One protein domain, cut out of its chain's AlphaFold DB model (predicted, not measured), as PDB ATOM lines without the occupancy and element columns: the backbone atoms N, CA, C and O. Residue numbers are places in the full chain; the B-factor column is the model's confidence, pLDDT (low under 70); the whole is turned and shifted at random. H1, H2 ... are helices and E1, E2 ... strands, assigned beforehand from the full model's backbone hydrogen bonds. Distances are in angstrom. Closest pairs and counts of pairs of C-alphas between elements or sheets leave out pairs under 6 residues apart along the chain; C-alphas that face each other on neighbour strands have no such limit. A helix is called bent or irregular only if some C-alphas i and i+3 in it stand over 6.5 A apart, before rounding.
ATOM      1  N   LEU A 176     174.643 154.861  64.807       88.94
ATOM      2  CA  LEU A 176     174.701 155.877  65.846       88.94
ATOM      3  C   LEU A 176     173.816 155.453  67.024       88.94
ATOM      4  O   LEU A 176     172.596 155.321  66.882       88.94
ATOM      5  N   PHE A 177     174.434 155.271  68.187       86.38
ATOM      6  CA  PHE A 177     173.773 154.825  69.409       86.38
ATOM      7  C   PHE A 177     173.660 155.954  70.418       86.38
ATOM      8  O   PHE A 177     174.601 156.725  70.604       86.38
ATOM      9  N   LYS A 178     172.515 156.018  71.096       86.19
ATOM     10  CA  LYS A 178     172.328 156.826  72.297       86.19
ATOM     11  C   LYS A 178     172.527 155.919  73.508       86.19
ATOM     12  O   LYS A 178     171.725 155.014  73.727       86.19
ATOM     13  N   LEU A 179     173.582 156.148  74.279       81.44
ATOM     14  CA  LEU A 179     173.927 155.316  75.430       81.44
ATOM     15  C   LEU A 179     173.679 156.066  76.731       81.44
ATOM     16  O   LEU A 179     173.984 157.254  76.846       81.44
ATOM     17  N   ASN A 180     173.120 155.358  77.710       75.00
ATOM     18  CA  ASN A 180     172.998 155.863  79.068       75.00
ATOM     19  C   ASN A 180     174.241 155.476  79.862       75.00
ATOM     20  O   ASN A 180     174.883 154.463  79.590       75.00
ATOM     21  N   LYS A 181     174.540 156.267  80.890       67.56
ATOM     22  CA  LYS A 181     175.573 155.927  81.857       67.56
ATOM     23  C   LYS A 181     175.231 154.597  82.526       67.56
ATOM     24  O   LYS A 181     174.233 154.493  83.236       67.56
ATOM     25  N   GLN A 182     176.071 153.598  82.308       64.06
ATOM     26  CA  GLN A 182     176.084 152.373  83.090       64.06
ATOM     27  C   GLN A 182     177.535 152.011  83.357       64.06
ATOM     28  O   GLN A 182     178.292 151.735  82.431       64.06
ATOM     29  N   ASN A 183     177.912 152.014  84.632       59.41
ATOM     30  CA  ASN A 183     179.228 151.557  85.047       59.41
ATOM     31  C   ASN A 183     179.192 150.028  85.069       59.41
ATOM     32  O   ASN A 183     178.610 149.437  85.981       59.41
ATOM     33  N   SER A 184     179.791 149.386  84.068       61.78
ATOM     34  CA  SER A 184     180.144 147.971  84.191       61.78
ATOM     35  C   SER A 184     181.537 147.880  84.806       61.78
ATOM     36  O   SER A 184     182.418 148.626  84.386       61.78
ATOM     37  N   PRO A 185     181.796 147.004  85.788       60.28
ATOM     38  CA  PRO A 185     183.158 146.784  86.251       60.28
ATOM     39  C   PRO A 185     183.973 146.194  85.093       60.28
ATOM     40  O   PRO A 185     183.704 145.081  84.644       60.28
ATOM     41  N   ILE A 186     184.930 146.964  84.576       68.56
ATOM     42  CA  ILE A 186     185.855 146.530  83.526       68.56
ATOM     43  C   ILE A 186     187.258 146.701  84.080       68.56
ATOM     44  O   ILE A 186     187.625 147.788  84.516       68.56
ATOM     45  N   ASP A 187     188.015 145.611  84.068       69.31
ATOM     46  CA  ASP A 187     189.398 145.582  84.521       69.31
ATOM     47  C   ASP A 187     190.311 146.106  83.403       69.31
ATOM     48  O   ASP A 187     190.602 145.405  82.429       69.31
ATOM     49  N   PHE A 188     190.679 147.383  83.497       79.38
ATOM     50  CA  PHE A 188     191.685 148.007  82.643       79.38
ATOM     51  C   PHE A 188     192.468 149.059  83.430       79.38
ATOM     52  O   PHE A 188     191.929 149.726  84.314       79.38
ATOM     53  N   GLU A 189     193.738 149.242  83.073       81.31
ATOM     54  CA  GLU A 189     194.578 150.304  83.623       81.31
ATOM     55  C   GLU A 189     194.774 151.393  82.566       81.31
ATOM     56  O   GLU A 189     195.275 151.140  81.465       81.31
ATOM     57  N   MET A 190     194.383 152.625  82.893       82.44
ATOM     58  CA  MET A 190     194.681 153.785  82.057       82.44
ATOM     59  C   MET A 190     196.123 154.234  82.312       82.44
ATOM     60  O   MET A 190     196.420 154.830  83.342       82.44
ATOM     61  N   VAL A 191     197.010 153.967  81.353       81.00
ATOM     62  CA  VAL A 191     198.438 154.321  81.431       81.00
ATOM     63  C   VAL A 191     198.637 155.823  81.256       81.00
ATOM     64  O   VAL A 191     199.432 156.445  81.956       81.00
ATOM     65  N   SER A 192     197.923 156.420  80.299       84.00
ATOM     66  CA  SER A 192     197.984 157.860  80.043       84.00
ATOM     67  C   SER A 192     196.722 158.367  79.356       84.00
ATOM     68  O   SER A 192     196.140 157.653  78.535       84.00
ATOM     69  N   SER A 193     196.375 159.625  79.629       89.75
ATOM     70  CA  SER A 193     195.344 160.388  78.927       89.75
ATOM     71  C   SER A 193     195.880 161.778  78.592       89.75
ATOM     72  O   SER A 193     196.406 162.461  79.474       89.75
ATOM     73  N   GLN A 194     195.779 162.191  77.329       93.88
ATOM     74  CA  GLN A 194     196.200 163.524  76.895       93.88
ATOM     75  C   GLN A 194     195.343 164.054  75.743       93.88
ATOM     76  O   GLN A 194     194.922 163.297  74.868       93.88
ATOM     77  N   ASN A 195     195.141 165.373  75.711       93.44
ATOM     78  CA  ASN A 195     194.601 166.049  74.534       93.44
ATOM     79  C   ASN A 195     195.666 166.087  73.432       93.44
ATOM     80  O   ASN A 195     196.824 166.394  73.715       93.44
ATOM     81  N   ILE A 196     195.269 165.810  72.192       93.56
ATOM     82  CA  ILE A 196     196.155 165.874  71.021       93.56
ATOM     83  C   ILE A 196     195.542 166.732  69.915       93.56
ATOM     84  O   ILE A 196     194.331 166.963  69.886       93.56
ATOM     85  N   ASN A 197     196.373 167.185  68.979       90.81
ATOM     86  CA  ASN A 197     195.900 167.866  67.779       90.81
ATOM     87  C   ASN A 197     195.510 166.870  66.687       90.81
ATOM     88  O   ASN A 197     196.100 165.800  66.548       90.81
ATOM     89  N   ILE A 198     194.573 167.270  65.828       88.62
ATOM     90  CA  ILE A 198     194.132 166.435  64.704       88.62
ATOM     91  C   ILE A 198     195.255 166.096  63.717       88.62
ATOM     92  O   ILE A 198     195.270 165.008  63.147       88.62
ATOM     93  N   SER A 199     196.237 166.989  63.575       88.12
ATOM     94  CA  SER A 199     197.428 166.772  62.751       88.12
ATOM     95  C   SER A 199     198.291 165.603  63.232       88.12
ATOM     96  O   SER A 199     199.069 165.074  62.453       88.12
ATOM     97  N   GLU A 200     198.166 165.181  64.494       90.19
ATOM     98  CA  GLU A 200     198.882 164.012  65.028       90.19
ATOM     99  C   GLU A 200     198.242 162.680  64.600       90.19
ATOM    100  O   GLU A 200     198.816 161.617  64.825       90.19
ATOM    101  N   ILE A 201     197.052 162.726  63.992       89.31
ATOM    102  CA  ILE A 201     196.311 161.560  63.490       89.31
ATOM    103  C   ILE A 201     196.565 161.358  61.993       89.31
ATOM    104  O   ILE A 201     196.470 160.235  61.490       89.31
ATOM    105  N   GLU A 202     196.895 162.430  61.271       84.88
ATOM    106  CA  GLU A 202     197.196 162.382  59.842       84.88
ATOM    107  C   GLU A 202     198.359 161.406  59.578       84.88
ATOM    108  O   GLU A 202     199.433 161.512  60.163       84.88
ATOM    109  N   GLY A 203     198.133 160.412  58.712       80.94
ATOM    110  CA  GLY A 203     199.133 159.386  58.392       80.94
ATOM    111  C   GLY A 203     199.309 158.280  59.442       80.94
ATOM    112  O   GLY A 203     200.189 157.435  59.280       80.94
ATOM    113  N   THR A 204     198.488 158.244  60.496       87.44
ATOM    114  CA  THR A 204     198.470 157.116  61.442       87.44
ATOM    115  C   THR A 204     197.759 155.889  60.866       87.44
ATOM    116  O   THR A 204     197.076 155.946  59.844       87.44
ATOM    117  N   HIS A 205     197.897 154.750  61.550       89.75
ATOM    118  CA  HIS A 205     197.218 153.505  61.185       89.75
ATOM    119  C   HIS A 205     195.795 153.390  61.737       89.75
ATOM    120  O   HIS A 205     195.181 152.337  61.598       89.75
ATOM    121  N   PHE A 206     195.255 154.437  62.357       93.50
ATOM    122  CA  PHE A 206     193.933 154.375  62.959       93.50
ATOM    123  C   PHE A 206     192.816 154.511  61.923       93.50
ATOM    124  O   PHE A 206     192.940 155.243  60.943       93.50
ATOM    125  N   ILE A 207     191.692 153.842  62.171       93.31
ATOM    126  CA  ILE A 207     190.445 154.022  61.423       93.31
ATOM    127  C   ILE A 207     189.311 154.418  62.380       93.31
ATOM    128  O   ILE A 207     189.326 154.006  63.543       93.31
ATOM    129  N   PRO A 208     188.335 155.227  61.928       94.50
ATOM    130  CA  PRO A 208     187.228 155.664  62.763       94.50
ATOM    131  C   PRO A 208     186.140 154.594  62.861       94.50
ATOM    132  O   PRO A 208     185.836 153.903  61.886       94.50
ATOM    133  N   SER A 209     185.504 154.522  64.027       93.69
ATOM    134  CA  SER A 209     184.297 153.730  64.268       93.69
ATOM    135  C   SER A 209     183.095 154.249  63.483       93.69
ATOM    136  O   SER A 209     182.220 153.476  63.084       93.69
ATOM    137  N   ASP A 210     183.071 155.561  63.234       92.50
ATOM    138  CA  ASP A 210     182.148 156.188  62.308       92.50
ATOM    139  C   ASP A 210     182.627 155.977  60.871       92.50
ATOM    140  O   ASP A 210     183.575 156.615  60.422       92.50
ATOM    141  N   ARG A 211     181.988 155.069  60.131       90.25
ATOM    142  CA  ARG A 211     182.279 154.820  58.713       90.25
ATOM    143  C   ARG A 211     181.237 155.476  57.812       90.25
ATOM    144  O   ARG A 211     180.770 154.865  56.864       90.25
ATOM    145  N   ARG A 212     180.849 156.723  58.074       88.69
ATOM    146  CA  ARG A 212     179.984 157.486  57.151       88.69
ATOM    147  C   ARG A 212     180.726 158.095  55.971       88.69
ATOM    148  O   ARG A 212     180.151 158.278  54.902       88.69
ATOM    149  N   LEU A 213     181.996 158.426  56.176       91.38
ATOM    150  CA  LEU A 213     182.863 159.065  55.191       91.38
ATOM    151  C   LEU A 213     184.284 158.492  55.299       91.38
ATOM    152  O   LEU A 213     184.645 157.952  56.346       91.38
ATOM    153  N   PRO A 214     185.119 158.618  54.256       93.06
ATOM    154  CA  PRO A 214     186.545 158.312  54.341       93.06
ATOM    155  C   PRO A 214     187.222 159.080  55.481       93.06
ATOM    156  O   PRO A 214     186.852 160.228  55.752       93.06
ATOM    157  N   LEU A 215     188.237 158.484  56.117       93.00
ATOM    158  CA  LEU A 215     188.909 159.083  57.284       93.00
ATOM    159  C   LEU A 215     189.396 160.508  56.996       93.00
ATOM    160  O   LEU A 215     189.129 161.411  57.779       93.00
ATOM    161  N   GLN A 216     190.040 160.739  55.850       90.81
ATOM    162  CA  GLN A 216     190.564 162.067  55.514       90.81
ATOM    163  C   GLN A 216     189.466 163.139  55.429       90.81
ATOM    164  O   GLN A 216     189.697 164.291  55.791       90.81
ATOM    165  N   VAL A 217     188.265 162.772  54.971       91.06
ATOM    166  CA  VAL A 217     187.125 163.699  54.922       91.06
ATOM    167  C   VAL A 217     186.671 164.038  56.338       91.06
ATOM    168  O   VAL A 217     186.448 165.207  56.640       91.06
ATOM    169  N   GLN A 218     186.591 163.036  57.217       91.44
ATOM    170  CA  GLN A 218     186.240 163.247  58.621       91.44
ATOM    171  C   GLN A 218     187.285 164.093  59.352       91.44
ATOM    172  O   GLN A 218     186.914 165.003  60.084       91.44
ATOM    173  N   LEU A 219     188.580 163.864  59.103       91.38
ATOM    174  CA  LEU A 219     189.654 164.668  59.687       91.38
ATOM    175  C   LEU A 219     189.521 166.147  59.299       91.38
ATOM    176  O   LEU A 219     189.605 167.023  60.156       91.38
ATOM    177  N   ASN A 220     189.247 166.436  58.025       89.50
ATOM    178  CA  ASN A 220     189.031 167.811  57.576       89.50
ATOM    179  C   ASN A 220     187.819 168.449  58.278       89.50
ATOM    180  O   ASN A 220     187.921 169.572  58.765       89.50
ATOM    181  N   GLN A 221     186.707 167.715  58.395       88.56
ATOM    182  CA  GLN A 221     185.503 168.197  59.079       88.56
ATOM    183  C   GLN A 221     185.753 168.472  60.564       88.56
ATOM    184  O   GLN A 221     185.433 169.549  61.057       88.56
ATOM    185  N   TRP A 222     186.384 167.543  61.283       90.19
ATOM    186  CA  TRP A 222     186.673 167.715  62.708       90.19
ATOM    187  C   TRP A 222     187.635 168.870  62.983       90.19
ATOM    188  O   TRP A 222     187.531 169.517  64.028       90.19
ATOM    189  N   LYS A 223     188.546 169.154  62.043       89.19
ATOM    190  CA  LYS A 223     189.431 170.319  62.090       89.19
ATOM    191  C   LYS A 223     188.644 171.622  61.969       89.19
ATOM    192  O   LYS A 223     188.869 172.535  62.757       89.19
ATOM    193  N   GLU A 224     187.722 171.707  61.013       87.56
ATOM    194  CA  GLU A 224     186.859 172.881  60.814       87.56
ATOM    195  C   GLU A 224     185.897 173.100  61.991       87.56
ATOM    196  O   GLU A 224     185.662 174.233  62.413       87.56
ATOM    197  N   GLU A 225     185.387 172.012  62.568       87.12
ATOM    198  CA  GLU A 225     184.473 172.022  63.714       87.12
ATOM    199  C   GLU A 225     185.183 172.261  65.062       87.12
ATOM    200  O   GLU A 225     184.508 172.385  66.083       87.12
ATOM    201  N   ASN A 226     186.522 172.350  65.087       85.94
ATOM    202  CA  ASN A 226     187.342 172.461  66.304       85.94
ATOM    203  C   ASN A 226     186.999 171.386  67.353       85.94
ATOM    204  O   ASN A 226     186.801 171.682  68.534       85.94
ATOM    205  N   CYS A 227     186.893 170.130  66.912       90.25
ATOM    206  CA  CYS A 227     186.576 169.009  67.795       90.25
ATOM    207  C   CYS A 227     187.682 168.772  68.838       90.25
ATOM    208  O   CYS A 227     188.870 168.937  68.551       90.25
ATOM    209  N   THR A 228     187.302 168.317  70.036       91.25
ATOM    210  CA  THR A 228     188.265 167.894  71.065       91.25
ATOM    211  C   THR A 228     188.698 166.461  70.795       91.25
ATOM    212  O   THR A 228     187.856 165.606  70.509       91.25
ATOM    213  N   ILE A 229     189.997 166.185  70.919       93.44
ATOM    214  CA  ILE A 229     190.552 164.851  70.709       93.44
ATOM    215  C   ILE A 229     191.361 164.430  71.919       93.44
ATOM    216  O   ILE A 229     192.320 165.101  72.300       93.44
ATOM    217  N   GLU A 230     191.003 163.279  72.473       94.25
ATOM    218  CA  GLU A 230     191.677 162.696  73.622       94.25
ATOM    219  C   GLU A 230     192.278 161.345  73.259       94.25
ATOM    220  O   GLU A 230     191.590 160.447  72.769       94.25
ATOM    221  N   LYS A 231     193.579 161.212  73.503       94.69
ATOM    222  CA  LYS A 231     194.333 159.977  73.333       94.69
ATOM    223  C   LYS A 231     194.420 159.248  74.663       94.69
ATOM    224  O   LYS A 231     194.927 159.799  75.639       94.69
ATOM    225  N   PHE A 232     194.021 157.986  74.649       92.44
ATOM    226  CA  PHE A 232     194.141 157.054  75.757       92.44
ATOM    227  C   PHE A 232     195.128 155.954  75.398       92.44
ATOM    228  O   PHE A 232     195.058 155.375  74.314       92.44
ATOM    229  N   VAL A 233     196.022 155.646  76.331       90.38
ATOM    230  CA  VAL A 233     196.844 154.435  76.288       90.38
ATOM    231  C   VAL A 233     196.386 153.551  77.434       90.38
ATOM    232  O   VAL A 233     196.368 153.991  78.584       90.38
ATOM    233  N   ILE A 234     195.965 152.336  77.109       87.00
ATOM    234  CA  ILE A 234     195.304 151.417  78.030       87.00
ATOM    235  C   ILE A 234     196.080 150.107  78.066       87.00
ATOM    236  O   ILE A 234     196.393 149.537  77.022       87.00
ATOM    237  N   ASN A 235     196.345 149.610  79.269       83.69
ATOM    238  CA  ASN A 235     196.870 148.272  79.487       83.69
ATOM    239  C   ASN A 235     195.751 147.345  79.940       83.69
ATOM    240  O   ASN A 235     194.950 147.678  80.818       83.69
ATOM    241  N   LYS A 236     195.740 146.151  79.356       67.56
ATOM    242  CA  LYS A 236     194.852 145.071  79.757       67.56
ATOM    243  C   LYS A 236     195.709 143.957  80.344       67.56
ATOM    244  O   LYS A 236     196.328 143.195  79.611       67.56
ATOM    245  N   ASN A 237     195.740 143.880  81.671       62.66
ATOM    246  CA  ASN A 237     196.560 142.945  82.446       62.66
ATOM    247  C   ASN A 237     198.084 143.126  82.273       62.66
ATOM    248  O   ASN A 237     198.587 143.655  81.281       62.66
ATOM    249  N   GLN A 238     198.852 142.677  83.269       49.19
ATOM    250  CA  GLN A 238     200.313 142.783  83.256       49.19
ATOM    251  C   GLN A 238     200.909 141.956  82.098       49.19
ATOM    252  O   GLN A 238     200.822 140.730  82.102       49.19
ATOM    253  N   GLY A 239     201.531 142.626  81.117       53.12
ATOM    254  CA  GLY A 239     202.346 141.991  80.069       53.12
ATOM    255  C   GLY A 239     201.785 141.999  78.641       53.12
ATOM    256  O   GLY A 239     202.445 141.464  77.753       53.12
ATOM    257  N   GLN A 240     200.614 142.594  78.385       66.25
ATOM    258  CA  GLN A 240     200.117 142.799  77.015       66.25
ATOM    259  C   GLN A 240     200.610 144.123  76.416       66.25
ATOM    260  O   GLN A 240     200.908 145.073  77.141       66.25
ATOM    261  N   THR A 241     200.689 144.187  75.083       73.88
ATOM    262  CA  THR A 241     200.980 145.432  74.363       73.88
ATOM    263  C   THR A 241     199.890 146.465  74.674       73.88
ATOM    264  O   THR A 241     198.711 146.139  74.521       73.88
ATOM    265  N   PRO A 242     200.253 147.695  75.083       83.25
ATOM    266  CA  PRO A 242     199.280 148.742  75.355       83.25
ATOM    267  C   PRO A 242     198.422 149.038  74.125       83.25
ATOM    268  O   PRO A 242     198.939 149.210  73.018       83.25
ATOM    269  N   LEU A 243     197.116 149.158  74.329       88.69
ATOM    270  CA  LEU A 243     196.182 149.597  73.306       88.69
ATOM    271  C   LEU A 243     196.122 151.123  73.290       88.69
ATOM    272  O   LEU A 243     195.919 151.755  74.327       88.69
ATOM    273  N   THR A 244     196.245 151.724  72.108       91.44
ATOM    274  CA  THR A 244     195.995 153.158  71.929       91.44
ATOM    275  C   THR A 244     194.609 153.378  71.336       91.44
ATOM    276  O   THR A 244     194.295 152.837  70.276       91.44
ATOM    277  N   LEU A 245     193.803 154.205  72.000       93.50
ATOM    278  CA  LEU A 245     192.488 154.644  71.538       93.50
ATOM    279  C   LEU A 245     192.462 156.164  71.430       93.50
ATOM    280  O   LEU A 245     192.967 156.864  72.307       93.50
ATOM    281  N   LEU A 246     191.834 156.680  70.381       94.62
ATOM    282  CA  LEU A 246     191.548 158.105  70.248       94.62
ATOM    283  C   LEU A 246     190.041 158.307  70.345       94.62
ATOM    284  O   LEU A 246     189.287 157.606  69.678       94.62
ATOM    285  N   ILE A 247     189.595 159.272  71.140       94.88
ATOM    286  CA  ILE A 247     188.189 159.662  71.229       94.88
ATOM    287  C   ILE A 247     188.053 161.083  70.697       94.88
ATOM    288  O   ILE A 247     188.666 162.014  71.217       94.88
ATOM    289  N   ILE A 248     187.222 161.238  69.671       93.88
ATOM    290  CA  ILE A 248     186.820 162.521  69.103       93.88
ATOM    291  C   ILE A 248     185.497 162.922  69.740       93.88
ATOM    292  O   ILE A 248     184.513 162.183  69.652       93.88
ATOM    293  N   LYS A 249     185.465 164.105  70.348       91.50
ATOM    294  CA  LYS A 249     184.261 164.733  70.889       91.50
ATOM    295  C   LYS A 249     183.852 165.903  70.003       91.50
ATOM    296  O   LYS A 249     184.574 166.894  69.886       91.50
ATOM    297  N   ARG A 250     182.648 165.805  69.445       89.00
ATOM    298  CA  ARG A 250     181.987 166.865  68.681       89.00
ATOM    299  C   ARG A 250     180.771 167.394  69.427       89.00
ATOM    300  O   ARG A 250     179.963 166.623  69.946       89.00
ATOM    301  N   LEU A 251     180.593 168.712  69.402       79.88
ATOM    302  CA  LEU A 251     179.374 169.370  69.863       79.88
ATOM    303  C   LEU A 251     178.365 169.428  68.713       79.88
ATOM    304  O   LEU A 251     178.590 170.114  67.720       79.88
ATOM    305  N   GLY A 252     177.250 168.711  68.826       64.44
ATOM    306  CA  GLY A 252     176.172 168.784  67.840       64.44
ATOM    307  C   GLY A 252     175.026 169.668  68.320       64.44
ATOM    308  O   GLY A 252     174.480 169.454  69.405       64.44
ATOM    309  N   ALA A 253     174.617 170.630  67.491       54.31
ATOM    310  CA  ALA A 253     173.394 171.398  67.702       54.31
ATOM    311  C   ALA A 253     172.178 170.559  67.275       54.31
ATOM    312  O   ALA A 253     172.039 170.209  66.102       54.31
ATOM    313  N   THR A 254     171.272 170.235  68.201       50.56
ATOM    314  CA  THR A 254     169.989 169.619  67.829       50.56
ATOM    315  C   THR A 254     168.906 170.687  67.689       50.56
ATOM    316  O   THR A 254     168.836 171.625  68.477       50.56
ATOM    317  N   LYS A 255     168.011 170.538  66.700       42.12
ATOM    318  CA  LYS A 255     166.915 171.493  66.428       42.12
ATOM    319  C   LYS A 255     165.924 171.684  67.586       42.12
ATOM    320  O   LYS A 255     165.055 172.543  67.468       42.12
ATOM    321  N   LYS A 256     165.967 170.859  68.641       41.91
ATOM    322  CA  LYS A 256     164.894 170.828  69.643       41.91
ATOM    323  C   LYS A 256     165.276 170.749  71.116       41.91
ATOM    324  O   LYS A 256     164.370 171.023  71.875       41.91
ATOM    325  N   ASN A 257     166.498 170.419  71.543       39.88
ATOM    326  CA  ASN A 257     166.878 170.475  72.967       39.88
ATOM    327  C   ASN A 257     168.393 170.263  73.122       39.88
ATOM    328  O   ASN A 257     168.867 169.132  73.014       39.88
ATOM    329  N   GLY A 258     169.128 171.341  73.396       54.09
ATOM    330  CA  GLY A 258     170.514 171.289  73.865       54.09
ATOM    331  C   GLY A 258     171.579 170.858  72.848       54.09
ATOM    332  O   GLY A 258     171.315 170.241  71.807       54.09
ATOM    333  N   THR A 259     172.816 171.214  73.188       61.84
ATOM    334  CA  THR A 259     174.038 170.709  72.563       61.84
ATOM    335  C   THR A 259     174.272 169.290  73.070       61.84
ATOM    336  O   THR A 259     174.388 169.092  74.276       61.84
ATOM    337  N   LYS A 260     174.329 168.301  72.175       71.69
ATOM    338  CA  LYS A 260     174.685 166.922  72.546       71.69
ATOM    339  C   LYS A 260     176.127 166.627  72.175       71.69
ATOM    340  O   LYS A 260     176.600 167.080  71.133       71.69
ATOM    341  N   ASN A 261     176.787 165.829  73.008       83.62
ATOM    342  CA  ASN A 261     178.119 165.314  72.728       83.62
ATOM    343  C   ASN A 261     178.007 164.098  71.799       83.62
ATOM    344  O   ASN A 261     177.320 163.122  72.114       83.62
ATOM    345  N   PHE A 262     178.658 164.192  70.642       88.75
ATOM    346  CA  PHE A 262     178.800 163.117  69.669       88.75
ATOM    347  C   PHE A 262     180.224 162.592  69.722       88.75
ATOM    348  O   PHE A 262     181.179 163.360  69.603       88.75
ATOM    349  N   TYR A 263     180.336 161.282  69.873       92.06
ATOM    350  CA  TYR A 263     181.589 160.578  70.018       92.06
ATOM    351  C   TYR A 263     181.849 159.683  68.812       92.06
ATOM    352  O   TYR A 263     180.994 158.895  68.397       92.06
ATOM    353  N   THR A 264     183.067 159.780  68.299       94.62
ATOM    354  CA  THR A 264     183.660 158.812  67.374       94.62
ATOM    355  C   THR A 264     184.959 158.351  68.004       94.62
ATOM    356  O   THR A 264     185.709 159.181  68.516       94.62
ATOM    357  N   PHE A 265     185.243 157.052  67.984       94.94
ATOM    358  CA  PHE A 265     186.548 156.566  68.421       94.94
ATOM    359  C   PHE A 265     187.368 156.120  67.218       94.94
ATOM    360  O   PHE A 265     186.816 155.651  66.222       94.94
ATOM    361  N   LEU A 266     188.683 156.282  67.297       95.38
ATOM    362  CA  LEU A 266     189.611 155.723  66.333       95.38
ATOM    363  C   LEU A 266     190.482 154.689  67.040       95.38
ATOM    364  O   LEU A 266     190.947 154.904  68.162       95.38
ATOM    365  N   ALA A 267     190.689 153.570  66.360       93.62
ATOM    366  CA  ALA A 267     191.510 152.467  66.829       93.62
ATOM    367  C   ALA A 267     192.195 151.784  65.642       93.62
ATOM    368  O   ALA A 267     191.913 152.094  64.480       93.62
ATOM    369  N   GLU A 268     193.159 150.910  65.923       91.88
ATOM    370  CA  GLU A 268     193.799 150.131  64.866       91.88
ATOM    371  C   GLU A 268     192.770 149.208  64.200       91.88
ATOM    372  O   GLU A 268     191.846 148.749  64.872       91.88
ATOM    373  N   PRO A 269     192.916 148.875  62.906       90.25
ATOM    374  CA  PRO A 269     191.914 148.107  62.182       90.25
ATOM    375  C   PRO A 269     191.557 146.785  62.857       90.25
ATOM    376  O   PRO A 269     190.387 146.430  62.894       90.25
ATOM    377  N   ILE A 270     192.533 146.095  63.457       87.94
ATOM    378  CA  ILE A 270     192.314 144.826  64.167       87.94
ATOM    379  C   ILE A 270     191.216 144.918  65.239       87.94
ATOM    380  O   ILE A 270     190.451 143.973  65.410       87.94
ATOM    381  N   VAL A 271     191.064 146.081  65.880       89.00
ATOM    382  CA  VAL A 271     190.041 146.347  66.903       89.00
ATOM    383  C   VAL A 271     188.622 146.291  66.347       89.00
ATOM    384  O   VAL A 271     187.695 146.136  67.123       89.00
ATOM    385  N   PHE A 272     188.432 146.422  65.034       87.81
ATOM    386  CA  PHE A 272     187.116 146.424  64.392       87.81
ATOM    387  C   PHE A 272     186.758 145.101  63.703       87.81
ATOM    388  O   PHE A 272     185.638 144.966  63.210       87.81
ATOM    389  N   TYR A 273     187.703 144.160  63.614       83.56
ATOM    390  CA  TYR A 273     187.541 142.907  62.865       83.56
ATOM    391  C   TYR A 273     187.838 141.647  63.695       83.56
ATOM    392  O   TYR A 273     187.690 140.541  63.181       83.56
ATOM    393  N   ASP A 274     188.237 141.801  64.959       85.56
ATOM    394  CA  ASP A 274     188.281 140.727  65.954       85.56
ATOM    395  C   ASP A 274     187.120 140.924  66.938       85.56
ATOM    396  O   ASP A 274     187.118 141.881  67.711       85.56
ATOM    397  N   ASP A 275     186.110 140.050  66.897       83.00
ATOM    398  CA  ASP A 275     184.880 140.206  67.688       83.00
ATOM    399  C   ASP A 275     185.150 140.321  69.195       83.00
ATOM    400  O   ASP A 275     184.489 141.098  69.893       83.00
ATOM    401  N   GLN A 276     186.116 139.561  69.718       84.00
ATOM    402  CA  GLN A 276     186.441 139.594  71.139       84.00
ATOM    403  C   GLN A 276     187.069 140.942  71.498       84.00
ATOM    404  O   GLN A 276     186.571 141.625  72.397       84.00
ATOM    405  N   LEU A 277     188.106 141.347  70.766       86.12
ATOM    406  CA  LEU A 277     188.788 142.619  70.988       86.12
ATOM    407  C   LEU A 277     187.836 143.804  70.794       86.12
ATOM    408  O   LEU A 277     187.828 144.727  71.604       86.12
ATOM    409  N   THR A 278     186.982 143.758  69.770       87.00
ATOM    410  CA  THR A 278     186.004 144.817  69.485       87.00
ATOM    411  C   THR A 278     185.066 145.018  70.673       87.00
ATOM    412  O   THR A 278     184.865 146.142  71.140       87.00
ATOM    413  N   ASN A 279     184.506 143.927  71.200       85.06
ATOM    414  CA  ASN A 279     183.589 143.976  72.337       85.06
ATOM    415  C   ASN A 279     184.271 144.508  73.601       85.06
ATOM    416  O   ASN A 279     183.678 145.291  74.344       85.06
ATOM    417  N   GLU A 280     185.517 144.107  73.839       85.06
ATOM    418  CA  GLU A 280     186.323 144.583  74.962       85.06
ATOM    419  C   GLU A 280     186.632 146.080  74.859       85.06
ATOM    420  O   GLU A 280     186.468 146.814  75.834       85.06
ATOM    421  N   VAL A 281     187.015 146.559  73.677       88.44
ATOM    422  CA  VAL A 281     187.306 147.978  73.452       88.44
ATOM    423  C   VAL A 281     186.055 148.836  73.593       88.44
ATOM    424  O   VAL A 281     186.106 149.889  74.226       88.44
ATOM    425  N   ILE A 282     184.913 148.385  73.076       88.25
ATOM    426  CA  ILE A 282     183.642 149.108  73.219       88.25
ATOM    427  C   ILE A 282     183.251 149.246  74.685       88.25
ATOM    428  O   ILE A 282     182.877 150.331  75.123       88.25
ATOM    429  N   ASN A 283     183.383 148.163  75.443       86.19
ATOM    430  CA  ASN A 283     183.182 148.142  76.883       86.19
ATOM    431  C   ASN A 283     184.053 149.214  77.577       86.19
ATOM    432  O   ASN A 283     183.530 150.044  78.323       86.19
ATOM    433  N   ILE A 284     185.358 149.257  77.278       87.75
ATOM    434  CA  ILE A 284     186.283 150.263  77.833       87.75
ATOM    435  C   ILE A 284     185.851 151.689  77.455       87.75
ATOM    436  O   ILE A 284     185.785 152.564  78.317       87.75
ATOM    437  N   ILE A 285     185.514 151.930  76.185       89.44
ATOM    438  CA  ILE A 285     185.104 153.254  75.694       89.44
ATOM    439  C   ILE A 285     183.828 153.730  76.389       89.44
ATOM    440  O   ILE A 285     183.766 154.880  76.818       89.44
ATOM    441  N   ILE A 286     182.821 152.865  76.523       86.25
ATOM    442  CA  ILE A 286     181.559 153.207  77.191       86.25
ATOM    443  C   ILE A 286     181.813 153.604  78.647       86.25
ATOM    444  O   ILE A 286     181.248 154.598  79.099       86.25
ATOM    445  N   ASN A 287     182.694 152.891  79.354       84.69
ATOM    446  CA  ASN A 287     183.075 153.248  80.720       84.69
ATOM    447  C   ASN A 287     183.805 154.593  80.794       84.69
ATOM    448  O   ASN A 287     183.404 155.453  81.574       84.69
ATOM    449  N   ILE A 288     184.826 154.804  79.953       86.94
ATOM    450  CA  ILE A 288     185.570 156.073  79.897       86.94
ATOM    451  C   ILE A 288     184.610 157.247  79.653       86.94
ATOM    452  O   ILE A 288     184.711 158.289  80.301       86.94
ATOM    453  N   LEU A 289     183.661 157.089  78.729       86.56
ATOM    454  CA  LEU A 289     182.663 158.116  78.434       86.56
ATOM    455  C   LEU A 289     181.642 158.280  79.569       86.56
ATOM    456  O   LEU A 289     181.280 159.407  79.893       86.56
ATOM    457  N   GLY A 290     181.213 157.191  80.207       82.06
ATOM    458  CA  GLY A 290     180.284 157.217  81.340       82.06
ATOM    459  C   GLY A 290     180.845 157.896  82.595       82.06
ATOM    460  O   GLY A 290     180.089 158.522  83.344       82.06
ATOM    461  N   GLU A 291     182.157 157.816  82.825       80.31
ATOM    462  CA  GLU A 291     182.839 158.552  83.899       80.31
ATOM    463  C   GLU A 291     182.938 160.051  83.598       80.31
ATOM    464  O   GLU A 291     182.751 160.878  84.492       80.31
ATOM    465  N   LYS A 292     183.200 160.402  82.335       78.44
ATOM    466  CA  LYS A 292     183.369 161.791  81.888       78.44
ATOM    467  C   LYS A 292     182.065 162.565  81.770       78.44
ATOM    468  O   LYS A 292     182.027 163.755  82.081       78.44
ATOM    469  N   GLU A 293     181.008 161.919  81.298       75.88
ATOM    470  CA  GLU A 293     179.701 162.546  81.137       75.88
ATOM    471  C   GLU A 293     178.969 162.525  82.489       75.88
ATOM    472  O   GLU A 293     178.585 161.473  83.008       75.88
ATOM    473  N   GLN A 294     178.843 163.706  83.109       62.06
ATOM    474  CA  GLN A 294     178.350 163.824  84.482       62.06
ATOM    475  C   GLN A 294     176.856 163.476  84.606       62.06
ATOM    476  O   GLN A 294     176.556 162.698  85.506       62.06
ATOM    477  N   GLU A 295     175.971 163.907  83.689       56.50
ATOM    478  CA  GLU A 295     174.610 163.367  83.463       56.50
ATOM    479  C   GLU A 295     174.091 163.675  82.033       56.50
ATOM    480  O   GLU A 295     174.561 164.601  81.376       56.50
ATOM    481  N   GLU A 296     173.086 162.892  81.608       66.06
ATOM    482  CA  GLU A 296     172.417 162.776  80.296       66.06
ATOM    483  C   GLU A 296     173.165 162.002  79.193       66.06
ATOM    484  O   GLU A 296     174.328 162.217  78.883       66.06
ATOM    485  N   ALA A 297     172.451 161.039  78.603       78.19
ATOM    486  CA  ALA A 297     172.919 160.110  77.581       78.19
ATOM    487  C   ALA A 297     173.828 160.729  76.503       78.19
ATOM    488  O   ALA A 297     173.499 161.770  75.926       78.19
ATOM    489  N   PHE A 298     174.890 160.018  76.128       82.56
ATOM    490  CA  PHE A 298     175.796 160.433  75.059       82.56
ATOM    491  C   PHE A 298     175.527 159.687  73.751       82.56
ATOM    492  O   PHE A 298     174.939 158.605  73.727       82.56
ATOM    493  N   MET A 299     175.949 160.293  72.641       88.06
ATOM    494  CA  MET A 299     175.807 159.724  71.304       88.06
ATOM    495  C   MET A 299     177.151 159.170  70.845       88.06
ATOM    496  O   MET A 299     178.125 159.914  70.846       88.06
ATOM    497  N   ILE A 300     177.220 157.912  70.415       89.75
ATOM    498  CA  ILE A 300     178.455 157.315  69.889       89.75
ATOM    499  C   ILE A 300     178.202 156.519  68.609       89.75
ATOM    500  O   ILE A 300     177.235 155.760  68.510       89.75
ATOM    501  N   ALA A 301     179.064 156.707  67.612       91.56
ATOM    502  CA  ALA A 301     179.070 155.909  66.392       91.56
ATOM    503  C   ALA A 301     179.869 154.618  66.616       91.56
ATOM    504  O   ALA A 301     181.061 154.677  66.923       91.56
ATOM    505  N   LEU A 302     179.225 153.458  66.468       90.81
ATOM    506  CA  LEU A 302     179.838 152.143  66.679       90.81
ATOM    507  C   LEU A 302     179.534 151.198  65.502       90.81
ATOM    508  O   LEU A 302     178.493 151.352  64.852       90.81
ATOM    509  N   PRO A 303     180.394 150.198  65.232       89.50
ATOM    510  CA  PRO A 303     180.093 149.144  64.268       89.50
ATOM    511  C   PRO A 303     178.810 148.383  64.626       89.50
ATOM    512  O   PRO A 303     178.567 148.058  65.790       89.50
ATOM    513  N   THR A 304     178.001 148.049  63.621       85.62
ATOM    514  CA  THR A 304     176.759 147.264  63.795       85.62
ATOM    515  C   THR A 304     177.002 145.860  64.337       85.62
ATOM    516  O   THR A 304     176.152 145.327  65.047       85.62
ATOM    517  N   ALA A 305     178.172 145.274  64.062       81.19
ATOM    518  CA  ALA A 305     178.570 143.963  64.574       81.19
ATOM    519  C   ALA A 305     178.502 143.880  66.113       81.19
ATOM    520  O   ALA A 305     178.320 142.808  66.683       81.19
ATOM    521  N   CYS A 306     178.579 145.025  66.793       78.62
ATOM    522  CA  CYS A 306     178.645 145.109  68.246       78.62
ATOM    523  C   CYS A 306     177.292 145.386  68.908       78.62
ATOM    524  O   CYS A 306     177.244 145.586  70.122       78.62
ATOM    525  N   GLU A 307     176.192 145.387  68.145       78.31
ATOM    526  CA  GLU A 307     174.842 145.678  68.649       78.31
ATOM    527  C   GLU A 307     174.474 144.804  69.863       78.31
ATOM    528  O   GLU A 307     173.895 145.306  70.824       78.31
ATOM    529  N   VAL A 308     174.896 143.533  69.895       77.62
ATOM    530  CA  VAL A 308     174.657 142.632  71.039       77.62
ATOM    531  C   VAL A 308     175.381 143.099  72.304       77.62
ATOM    532  O   VAL A 308     174.808 143.064  73.392       77.62
ATOM    533  N   THR A 309     176.623 143.566  72.198       78.19
ATOM    534  CA  THR A 309     177.387 144.068  73.352       78.19
ATOM    535  C   THR A 309     176.836 145.396  73.832       78.19
ATOM    536  O   THR A 309     176.606 145.571  75.027       78.19
ATOM    537  N   ILE A 310     176.530 146.289  72.890       77.75
ATOM    538  CA  ILE A 310     175.887 147.579  73.152       77.75
ATOM    539  C   ILE A 310     174.531 147.373  73.831       77.75
ATOM    540  O   ILE A 310     174.131 148.194  74.656       77.75
ATOM    541  N   SER A 311     173.862 146.244  73.561       77.00
ATOM    542  CA  SER A 311     172.536 145.981  74.104       77.00
ATOM    543  C   SER A 311     172.477 145.899  75.637       77.00
ATOM    544  O   SER A 311     171.427 146.063  76.258       77.00
ATOM    545  N   LYS A 312     173.630 145.693  76.272       76.69
ATOM    546  CA  LYS A 312     173.765 145.687  77.729       76.69
ATOM    547  C   LYS A 312     173.691 147.094  78.327       76.69
ATOM    548  O   LYS A 312     173.318 147.219  79.481       76.69
ATOM    549  N   TYR A 313     173.987 148.126  77.534       73.25
ATOM    550  CA  TYR A 313     174.174 149.516  77.972       73.25
ATOM    551  C   TYR A 313     173.045 150.465  77.527       73.25
ATOM    552  O   TYR A 313     173.162 151.685  77.655       73.25
ATOM    553  N   HIS A 314     171.954 149.933  76.963       65.50
ATOM    554  CA  HIS A 314     170.922 150.734  76.291       65.50
ATOM    555  C   HIS A 314     169.488 150.444  76.781       65.50
ATOM    556  O   HIS A 314     169.171 149.325  77.183       65.50
ATOM    557  N   TRP A 315     168.613 151.457  76.694       54.50
ATOM    558  CA  TRP A 315     167.148 151.304  76.746       54.50
ATOM    559  C   TRP A 315     166.436 151.839  75.488       54.50
ATOM    560  O   TRP A 315     165.333 151.383  75.226       54.50
ATOM    561  N   ASP A 316     167.049 152.711  74.667       53.97
ATOM    562  CA  ASP A 316     166.385 153.266  73.474       53.97
ATOM    563  C   ASP A 316     167.304 153.546  72.263       53.97
ATOM    564  O   ASP A 316     168.250 154.328  72.327       53.97
ATOM    565  N   TYR A 317     166.897 152.915  71.155       59.84
ATOM    566  CA  TYR A 317     167.034 153.170  69.712       59.84
ATOM    567  C   TYR A 317     168.387 153.551  69.057       59.84
ATOM    568  O   TYR A 317     168.990 154.597  69.292       59.84
ATOM    569  N   LYS A 318     168.755 152.730  68.063       65.75
ATOM    570  CA  LYS A 318     169.668 153.011  66.938       65.75
ATOM    571  C   LYS A 318     169.109 154.159  66.090       65.75
ATOM    572  O   LYS A 318     168.160 153.949  65.345       65.75
ATOM    573  N   LEU A 319     169.668 155.366  66.197       70.81
ATOM    574  CA  LEU A 319     169.086 156.549  65.542       70.81
ATOM    575  C   LEU A 319     169.226 156.524  64.021       70.81
ATOM    576  O   LEU A 319     168.336 156.970  63.303       70.81
ATOM    577  N   GLU A 320     170.366 156.042  63.544       81.69
ATOM    578  CA  GLU A 320     170.734 156.083  62.138       81.69
ATOM    579  C   GLU A 320     171.781 155.003  61.877       81.69
ATOM    580  O   GLU A 320     172.608 154.710  62.746       81.69
ATOM    581  N   SER A 321     171.738 154.408  60.690       87.44
ATOM    582  CA  SER A 321     172.694 153.398  60.249       87.44
ATOM    583  C   SER A 321     173.167 153.759  58.864       87.44
ATOM    584  O   SER A 321     172.347 154.132  58.031       87.44
ATOM    585  N   VAL A 322     174.463 153.601  58.637       91.25
ATOM    586  CA  VAL A 322     175.077 153.817  57.334       91.25
ATOM    587  C   VAL A 322     175.833 152.559  56.961       91.25
ATOM    588  O   VAL A 322     176.582 151.992  57.770       91.25
ATOM    589  N   LYS A 323     175.588 152.090  55.744       93.62
ATOM    590  CA  LYS A 323     176.194 150.882  55.196       93.62
ATOM    591  C   LYS A 323     177.257 151.253  54.190       93.62
ATOM    592  O   LYS A 323     177.001 151.970  53.226       93.62
ATOM    593  N   TRP A 324     178.438 150.694  54.388       94.31
ATOM    594  CA  TRP A 324     179.547 150.783  53.460       94.31
ATOM    595  C   TRP A 324     179.498 149.603  52.502       94.31
ATOM    596  O   TRP A 324     179.533 148.440  52.910       94.31
ATOM    597  N   TYR A 325     179.450 149.900  51.215       96.00
ATOM    598  CA  TYR A 325     179.468 148.919  50.150       96.00
ATOM    599  C   TYR A 325     180.808 148.940  49.439       96.00
ATOM    600  O   TYR A 325     181.356 150.004  49.163       96.00
TER     601      TYR A 325
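What this domain is: This is residues 176 to 325 of the 336 residues of an uncharacterized protein of Alkaliphilus metalliredigens (strain QYMF) (UniProt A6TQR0). A strongly twisted sheet of seven strands curls round the long helix H3, and H4 packs on the same face of the sheet, crossing H3 steeply. H1 only grazes the sheet, apart from the other helices, and short H2 makes a corner with H3. The printed part has 150 residues, with four named helices and seven named strands in the order E1 E2 H1 E3 E4 E5 H2 H3 E6 H4 E7. The mixed sheet runs E2 E3 E4 E5 E6 E1 E7, and the class is mixed, helices and strands. The whole is compact, with a radius of gyration of the C-alphas of 14.8 A and spans of 48 by 36 by 34 A.

Where its parts are: The longest strand by residues is E4, residues 243 to 253, 32.0 A, from C-alpha 243 at (196.182, 149.597, 73.306). E3 is residues 228 to 235, 23.0 A, and E2 is residues 189 to 195, 18.2 A. E5 is residues 259 to 267, 25.9 A, and E6 is residues 298 to 303, 16.2 A. E1 is residues 176 to 179, 9.6 A, beginning at C-alpha 176 (174.701, 155.877, 65.846). E7 is residues 318 to 325, 19.9 A, ending at C-alpha 325 (179.468, 148.919, 50.150). H3 is residues 275 to 292, 25.9 A; H1 is 215 to 224, 14.4 A; H4 is 304 to 313, 14.6 A; H2 is 269 to 272, 5.5 A. H4 is irregular: C-alphas 305 and 308 are 7.7 A apart.

How they stand to each other: E3, E4 and E5 form a meander, each strand the antiparallel neighbour of the one before, with hairpins E3 and E4, and E4 and E5; N 230 and O 247 are 2.9 A apart, N 248 and O 264 2.8 A. Edge strand E2 is antiparallel to E3, with N 191 and O 233 at 2.8 A. E5 and E6 are parallel, with N 263 and O 299 at 2.8 A; with H2 and H3 between them they form a strand-helix-strand unit, its crossover right-handed. E1 is antiparallel to E6, with N 177 and O 300 at 2.9 A, and to edge strand E7, with N 176 and O 320 at 2.9 A. E6, H4 and E7 form a split unit, E1 between the two strands, also right-handed. H3 and H4 lie on the same face of the sheet, making two layers, helices over a sheet; H4 lies over E6 at a height over the sheet of 7.4 A. H3, with residues 275 to 283 alone, touches H4 at a steep tilt of 47 degrees, the same way; the closest C-alphas, of Asn 279 and Thr 309, are 6.3 A apart. H2 and H3 touch only at the corner, with C-alphas 271 and 278 at 5.0 A. The closest C-alphas of H1 and E4 are those of Trp 222 and Arg 250, 7.6 A. In H1 and H3 every O i to N i+4 pair is within hydrogen-bond range; in H4 it is 2 of 6, beside 6 of 7 O i to N i+3 pairs, and H2 is too short for an O i to N i+4 pair.

The domain as a whole: The two C-alphas farthest apart are those of Gly 239 and Lys 256, 48.4 A. The printed part has no cut. The long link is E2 to H1, residues 196 to 214, of which 207 to 208 pair antiparallel with residues 266 to 267 of E5. The mean pLDDT of the printed part is 81.9, and residues 181 to 187, 236 to 240, 252 to 259, 294 to 296 and 314 to 318 are under 70.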